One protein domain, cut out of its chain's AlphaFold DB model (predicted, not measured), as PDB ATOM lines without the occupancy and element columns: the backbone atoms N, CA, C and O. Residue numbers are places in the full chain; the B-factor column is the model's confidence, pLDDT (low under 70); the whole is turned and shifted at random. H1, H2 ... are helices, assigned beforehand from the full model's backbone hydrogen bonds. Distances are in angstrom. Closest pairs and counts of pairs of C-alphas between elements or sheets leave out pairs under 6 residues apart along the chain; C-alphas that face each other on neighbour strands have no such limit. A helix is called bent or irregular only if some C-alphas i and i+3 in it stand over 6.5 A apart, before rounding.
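AT A GLANCE: This is residues 2 to 49 of the 85 residues of the protein "Putative cytoplasmic protein" of Desulfarculus baarsii (strain ATCC 33931 / DSM 2075 / LMG 7858 / VKM B-1802 / 2st14) (UniProt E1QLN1). One long helix, H2, makes most of the longest axis; the short helix H1 packs on one side of it near its later end, and H3 turns off at that end, about perpendicular to it, making a corner and leading away from the side where H1 lies. Residues 12 to 21 loop from H1 back to the beginning of H2. The printed part has 48 residues with three named helices, in the order H1, H2, H3, and no named strand, and its class is all helix. It is only just loose, close to compact, with a radius of gyration of the C-alphas of 12.0 A, and its outline is flat, with spans of 34 by 25 by 12 A.

IN THESE COORDINATES: Start at Pro 2, whose C-alpha is at (129.350, 114.830, 148.403). Read on to Phe 8, where H1 begins with C-alpha 8 at (136.016, 105.792, 145.569); it holds residues 8 to 11 and measures 5.2 A from first to last C-alpha. Look next for Arg 22, with its C-alpha at (144.624, 90.918, 148.370); from there H2, residues 22 to 36, runs 20.9 A to Phe 36. Then find Asp 39, where H3 begins; it holds residues 39 to 48, is 14.9 A long and ends with C-alpha 48 at (147.199, 116.842, 166.865). H3 is irregular, but only just: C-alphas 44 and 47 are 6.6 A apart, and its line is a rough one.

HOW THE PARTS SIT: Look first at H1 and H2, which touch, with 6 pairs of C-alphas within 8 A. Their closest C-alphas are those of Ile 9 and Ala 31, at 5.4 A, and H2 touches H1 with residues 30 to 35 alone. Go on to H2 and H3, which are close but not clearly touching; their closest C-alphas, those of Phe 36 and Met 42, are at 6.8 A. The lines of H2 and H3 are about perpendicular, at 79 degrees. H1 and H3 are apart. In the backbone of H2, every O i to N i+4 pair is within hydrogen-bond range, while H3 has 4 of 6 such pairs within range and H1, with 4 residues, is too short for one.

THE WHOLE: The two C-alphas farthest apart are those of Asp 21 and Pro 47, at 34.4 A, and from Pro 2 to Met 49 the C-alphas are 26.8 A apart. The printed part has no cut. The link from H1 to H2, 10 residues, is short, and the link from H2 to H3, 2 residues, is tight. The mean pLDDT of the printed part is 90.6; look at residue 2 for the one printed residue under 70.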
ATOM      1  N   PRO A   2     128.713 116.115 148.113       69.12
ATOM      2  CA  PRO A   2     129.350 114.830 148.403       69.12
ATOM      3  C   PRO A   2     129.800 114.794 149.869       69.12
ATOM      4  O   PRO A   2     130.067 115.845 150.456       69.12
ATOM      5  N   LYS A   3     129.796 113.605 150.477       71.50
ATOM      6  CA  LYS A   3     130.173 113.428 151.891       71.50
ATOM      7  C   LYS A   3     131.692 113.459 152.068       71.50
ATOM      8  O   LYS A   3     132.149 113.815 153.145       71.50
ATOM      9  N   PHE A   4     132.426 113.070 151.030       75.62
ATOM     10  CA  PHE A   4     133.883 113.019 151.008       75.62
ATOM     11  C   PHE A   4     134.423 113.826 149.825       75.62
ATOM     12  O   PHE A   4     133.765 113.932 148.788       75.62
ATOM     13  N   SER A   5     135.647 114.341 149.943       77.19
ATOM     14  CA  SER A   5     136.357 114.996 148.829       77.19
ATOM     15  C   SER A   5     136.739 114.026 147.695       77.19
ATOM     16  O   SER A   5     136.998 114.445 146.563       77.19
ATOM     17  N   HIS A   6     136.740 112.717 147.972       87.06
ATOM     18  CA  HIS A   6     137.143 111.667 147.042       87.06
ATOM     19  C   HIS A   6     136.004 110.701 146.686       87.06
ATOM     20  O   HIS A   6     135.116 110.412 147.482       87.06
ATOM     21  N   ARG A   7     136.052 110.165 145.460       85.00
ATOM     22  CA  ARG A   7     134.938 109.417 144.854       85.00
ATOM     23  C   ARG A   7     134.882 107.931 145.214       85.00
ATOM     24  O   ARG A   7     133.789 107.381 145.257       85.00
ATOM     25  N   PHE A   8     136.019 107.256 145.407       87.62
ATOM     26  CA  PHE A   8     136.016 105.792 145.569       87.62
ATOM     27  C   PHE A   8     135.225 105.388 146.810       87.62
ATOM     28  O   PHE A   8     134.385 104.499 146.718       87.62
ATOM     29  N   ILE A   9     135.421 106.098 147.923       87.38
ATOM     30  CA  ILE A   9     134.700 105.837 149.171       87.38
ATOM     31  C   ILE A   9     133.183 106.065 149.056       87.38
ATOM     32  O   ILE A   9     132.416 105.391 149.733       87.38
ATOM     33  N   GLU A  10     132.723 106.960 148.173       85.38
ATOM     34  CA  GLU A  10     131.286 107.152 147.920       85.38
ATOM     35  C   GLU A  10     130.670 106.020 147.089       85.38
ATOM     36  O   GLU A  10     129.462 105.797 147.144       85.38
ATOM     37  N   THR A  11     131.490 105.327 146.298       86.12
ATOM     38  CA  THR A  11     131.055 104.257 145.390       86.12
ATOM     39  C   THR A  11     131.387 102.854 145.883       86.12
ATOM     40  O   THR A  11     130.999 101.888 145.230       86.12
ATOM     41  N   LEU A  12     132.131 102.737 146.984       85.38
ATOM     42  CA  LEU A  12     132.481 101.456 147.578       85.38
ATOM     43  C   LEU A  12     131.211 100.806 148.127       85.38
ATOM     44  O   LEU A  12     130.576 101.336 149.037       85.38
ATOM     45  N   ASP A  13     130.854  99.661 147.558       74.81
ATOM     46  CA  ASP A  13     129.745  98.838 148.027       74.81
ATOM     47  C   ASP A  13     130.286  97.740 148.955       74.81
ATOM     48  O   ASP A  13     131.344  97.164 148.699       74.81
ATOM     49  N   GLY A  14     129.581  97.453 150.047       74.06
ATOM     50  CA  GLY A  14     130.012  96.482 151.058       74.06
ATOM     51  C   GLY A  14     130.744  97.074 152.270       74.06
ATOM     52  O   GLY A  14     130.514  98.212 152.677       74.06
ATOM     53  N   PHE A  15     131.567  96.250 152.929       80.19
ATOM     54  CA  PHE A  15     132.244  96.582 154.188       80.19
ATOM     55  C   PHE A  15     133.762  96.623 154.000       80.19
ATOM     56  O   PHE A  15     134.336  95.758 153.345       80.19
ATOM     57  N   ILE A  16     134.413  97.604 154.623       86.00
ATOM     58  CA  ILE A  16     135.869  97.750 154.598       86.00
ATOM     59  C   ILE A  16     136.499  96.688 155.508       86.00
ATOM     60  O   ILE A  16     136.415  96.791 156.731       86.00
ATOM     61  N   ALA A  17     137.154  95.687 154.919       89.12
ATOM     62  CA  ALA A  17     137.843  94.623 155.646       89.12
ATOM     63  C   ALA A  17     139.293  94.477 155.170       89.12
ATOM     64  O   ALA A  17     139.549  94.413 153.973       89.12
ATOM     65  N   PHE A  18     140.227  94.381 156.118       93.88
ATOM     66  CA  PHE A  18     141.640  94.106 155.862       93.88
ATOM     67  C   PHE A  18     142.017  92.742 156.458       93.88
ATOM     68  O   PHE A  18     141.641  92.438 157.591       93.88
ATOM     69  N   GLY A  19     142.772  91.935 155.717       93.12
ATOM     70  CA  GLY A  19     143.278  90.617 156.100       93.12
ATOM     71  C   GLY A  19     142.508  89.420 155.529       93.12
ATOM     72  O   GLY A  19     142.799  88.294 155.932       93.12
ATOM     73  N   LEU A  20     141.536  89.628 154.630       90.56
ATOM     74  CA  LEU A  20     140.768  88.539 154.006       90.56
ATOM     75  C   LEU A  20     141.436  88.047 152.721       90.56
ATOM     76  O   LEU A  20     141.801  86.876 152.612       90.56
ATOM     77  N   ASP A  21     141.629  88.951 151.767       94.06
ATOM     78  CA  ASP A  21     142.372  88.701 150.543       94.06
ATOM     79  C   ASP A  21     142.993  89.988 149.978       94.06
ATOM     80  O   ASP A  21     142.705  91.108 150.406       94.06
ATOM     81  N   ARG A  22     143.865  89.818 148.977       94.56
ATOM     82  CA  ARG A  22     144.624  90.918 148.370       94.56
ATOM     83  C   ARG A  22     143.734  91.993 147.746       94.56
ATOM     84  O   ARG A  22     144.132  93.157 147.770       94.56
ATOM     85  N   ALA A  23     142.603  91.623 147.149       92.94
ATOM     86  CA  ALA A  23     141.711  92.583 146.513       92.94
ATOM     87  C   ALA A  23     141.013  93.424 147.585       92.94
ATOM     88  O   ALA A  23     141.100  94.650 147.545       92.94
ATOM     89  N   THR A  24     140.456  92.775 148.611       93.31
ATOM     90  CA  THR A  24     139.820  93.479 149.735       93.31
ATOM     91  C   THR A  24     140.808  94.351 150.509       93.31
ATOM     92  O   THR A  24     140.463  95.453 150.923       93.31
ATOM     93  N   ASP A  25     142.073  93.931 150.628       95.62
ATOM     94  CA  ASP A  25     143.116  94.732 151.278       95.62
ATOM     95  C   ASP A  25     143.425  96.012 150.495       95.62
ATOM     96  O   ASP A  25     143.633  97.074 151.086       95.62
ATOM     97  N   GLN A  26     143.461  95.933 149.162       95.06
ATOM     98  CA  GLN A  26     143.674  97.103 148.305       95.06
ATOM     99  C   GLN A  26     142.501  98.079 148.397       95.06
ATOM    100  O   GLN A  26     142.721  99.288 148.501       95.06
ATOM    101  N   GLU A  27     141.271  97.565 148.405       95.06
ATOM    102  CA  GLU A  27     140.066  98.369 148.609       95.06
ATOM    103  C   GLU A  27     140.073  99.034 149.985       95.06
ATOM    104  O   GLU A  27     139.826 100.237 150.083       95.06
ATOM    105  N   ALA A  28     140.436  98.296 151.036       94.81
ATOM    106  CA  ALA A  28     140.509  98.819 152.391       94.81
ATOM    107  C   ALA A  28     141.558  99.926 152.531       94.81
ATOM    108  O   ALA A  28     141.258 100.977 153.096       94.81
ATOM    109  N   VAL A  29     142.760  99.738 151.975       96.19
ATOM    110  CA  VAL A  29     143.801 100.777 151.976       96.19
ATOM    111  C   VAL A  29     143.341 102.016 151.206       96.19
ATOM    112  O   VAL A  29     143.501 103.127 151.704       96.19
ATOM    113  N   ASN A  30     142.727 101.855 150.029       95.06
ATOM    114  CA  ASN A  30     142.211 102.981 149.244       95.06
ATOM    115  C   ASN A  30     141.113 103.747 150.003       95.06
ATOM    116  O   ASN A  30     141.165 104.971 150.110       95.06
ATOM    117  N   ALA A  31     140.160 103.023 150.596       94.44
ATOM    118  CA  ALA A  31     139.089 103.598 151.400       94.44
ATOM    119  C   ALA A  31     139.637 104.395 152.593       94.44
ATOM    120  O   ALA A  31     139.269 105.554 152.775       94.44
ATOM    121  N   TYR A  32     140.553 103.807 153.369       94.75
ATOM    122  CA  TYR A  32     141.154 104.470 154.527       94.75
ATOM    123  C   TYR A  32     141.941 105.716 154.135       94.75
ATOM    124  O   TYR A  32     141.816 106.732 154.809       94.75
ATOM    125  N   LEU A  33     142.716 105.662 153.047       95.50
ATOM    126  CA  LEU A  33     143.463 106.828 152.580       95.50
ATOM    127  C   LEU A  33     142.522 107.962 152.172       95.50
ATOM    128  O   LEU A  33     142.759 109.083 152.596       95.50
ATOM    129  N   GLN A  34     141.433 107.680 151.449       94.56
ATOM    130  CA  GLN A  34     140.454 108.708 151.068       94.56
ATOM    131  C   GLN A  34     139.683 109.284 152.254       94.56
ATOM    132  O   GLN A  34     139.428 110.482 152.293       94.56
ATOM    133  N   MET A  35     139.303 108.450 153.221       92.94
ATOM    134  CA  MET A  35     138.646 108.926 154.441       92.94
ATOM    135  C   MET A  35     139.591 109.766 155.303       92.94
ATOM    136  O   MET A  35     139.154 110.725 155.929       92.94
ATOM    137  N   PHE A  36     140.872 109.394 155.351       95.25
ATOM    138  CA  PHE A  36     141.901 110.105 156.101       95.25
ATOM    139  C   PHE A  36     142.271 111.438 155.444       95.25
ATOM    140  O   PHE A  36     142.405 112.431 156.146       95.25
ATOM    141  N   SER A  37     142.404 111.469 154.114       94.38
ATOM    142  CA  SER A  37     142.756 112.672 153.351       94.38
ATOM    143  C   SER A  37     141.578 113.602 153.057       94.38
ATOM    144  O   SER A  37     141.753 114.572 152.326       94.38
ATOM    145  N   ASP A  38     140.396 113.319 153.606       94.44
ATOM    146  CA  ASP A  38     139.271 114.248 153.574       94.44
ATOM    147  C   ASP A  38     139.641 115.578 154.258       94.44
ATOM    148  O   ASP A  38     140.312 115.585 155.295       94.44
ATOM    149  N   ASP A  39     139.204 116.702 153.682       92.56
ATOM    150  CA  ASP A  39     139.653 118.041 154.088       92.56
ATOM    151  C   ASP A  39     139.345 118.338 155.566       92.56
ATOM    152  O   ASP A  39     140.205 118.842 156.297       92.56
ATOM    153  N   ASP A  40     138.150 117.967 156.040       94.12
ATOM    154  CA  ASP A  40     137.737 118.186 157.428       94.12
ATOM    155  C   ASP A  40     138.502 117.262 158.390       94.12
ATOM    156  O   ASP A  40     138.855 117.659 159.508       94.12
ATOM    157  N   CYS A  41     138.804 116.031 157.957       95.75
ATOM    158  CA  CYS A  41     139.621 115.095 158.729       95.75
ATOM    159  C   CYS A  41     141.051 115.623 158.897       95.75
ATOM    160  O   CYS A  41     141.546 115.718 160.025       95.75
ATOM    161  N   MET A  42     141.686 116.042 157.798       96.75
ATOM    162  CA  MET A  42     143.053 116.569 157.780       96.75
ATOM    163  C   MET A  42     143.181 117.852 158.604       96.75
ATOM    164  O   MET A  42     144.114 117.975 159.403       96.75
ATOM    165  N   ALA A  43     142.212 118.767 158.491       97.00
ATOM    166  CA  ALA A  43     142.164 119.990 159.292       97.00
ATOM    167  C   ALA A  43     142.098 119.704 160.804       97.00
ATOM    168  O   ALA A  43     142.637 120.470 161.605       97.00
ATOM    169  N   ALA A  44     141.467 118.597 161.205       98.12
ATOM    170  CA  ALA A  44     141.343 118.205 162.604       98.12
ATOM    171  C   ALA A  44     142.537 117.394 163.130       98.12
ATOM    172  O   ALA A  44     142.906 117.560 164.298       98.12
ATOM    173  N   ILE A  45     143.107 116.488 162.326       98.25
ATOM    174  CA  ILE A  45     144.115 115.524 162.790       98.25
ATOM    175  C   ILE A  45     145.547 116.049 162.694       98.25
ATOM    176  O   ILE A  45     146.316 115.814 163.624       98.25
ATOM    177  N   LEU A  46     145.902 116.800 161.644       98.25
ATOM    178  CA  LEU A  46     147.274 117.286 161.456       98.25
ATOM    179  C   LEU A  46     147.789 118.111 162.648       98.25
ATOM    180  O   LEU A  46     148.896 117.833 163.099       98.25
ATOM    181  N   PRO A  47     147.018 119.050 163.241       98.56
ATOM    182  CA  PRO A  47     147.494 119.816 164.397       98.56
ATOM    183  C   PRO A  47     147.657 118.987 165.681       98.56
ATOM    184  O   PRO A  47     148.186 119.491 166.669       98.56
ATOM    185  N   ARG A  48     147.132 117.753 165.710       98.44
ATOM    186  CA  ARG A  48     147.199 116.842 166.865       98.44
ATOM    187  C   ARG A  48     148.358 115.856 166.768       98.44
ATOM    188  O   ARG A  48     148.687 115.245 167.779       98.44
ATOM    189  N   MET A  49     148.925 115.683 165.577       98.50
ATOM    190  CA  MET A  49     150.097 114.845 165.359       98.50
ATOM    191  C   MET A  49     151.346 115.553 165.880       98.50
ATOM    192  O   MET A  49     151.521 116.758 165.709       98.50
TER     193      MET A  49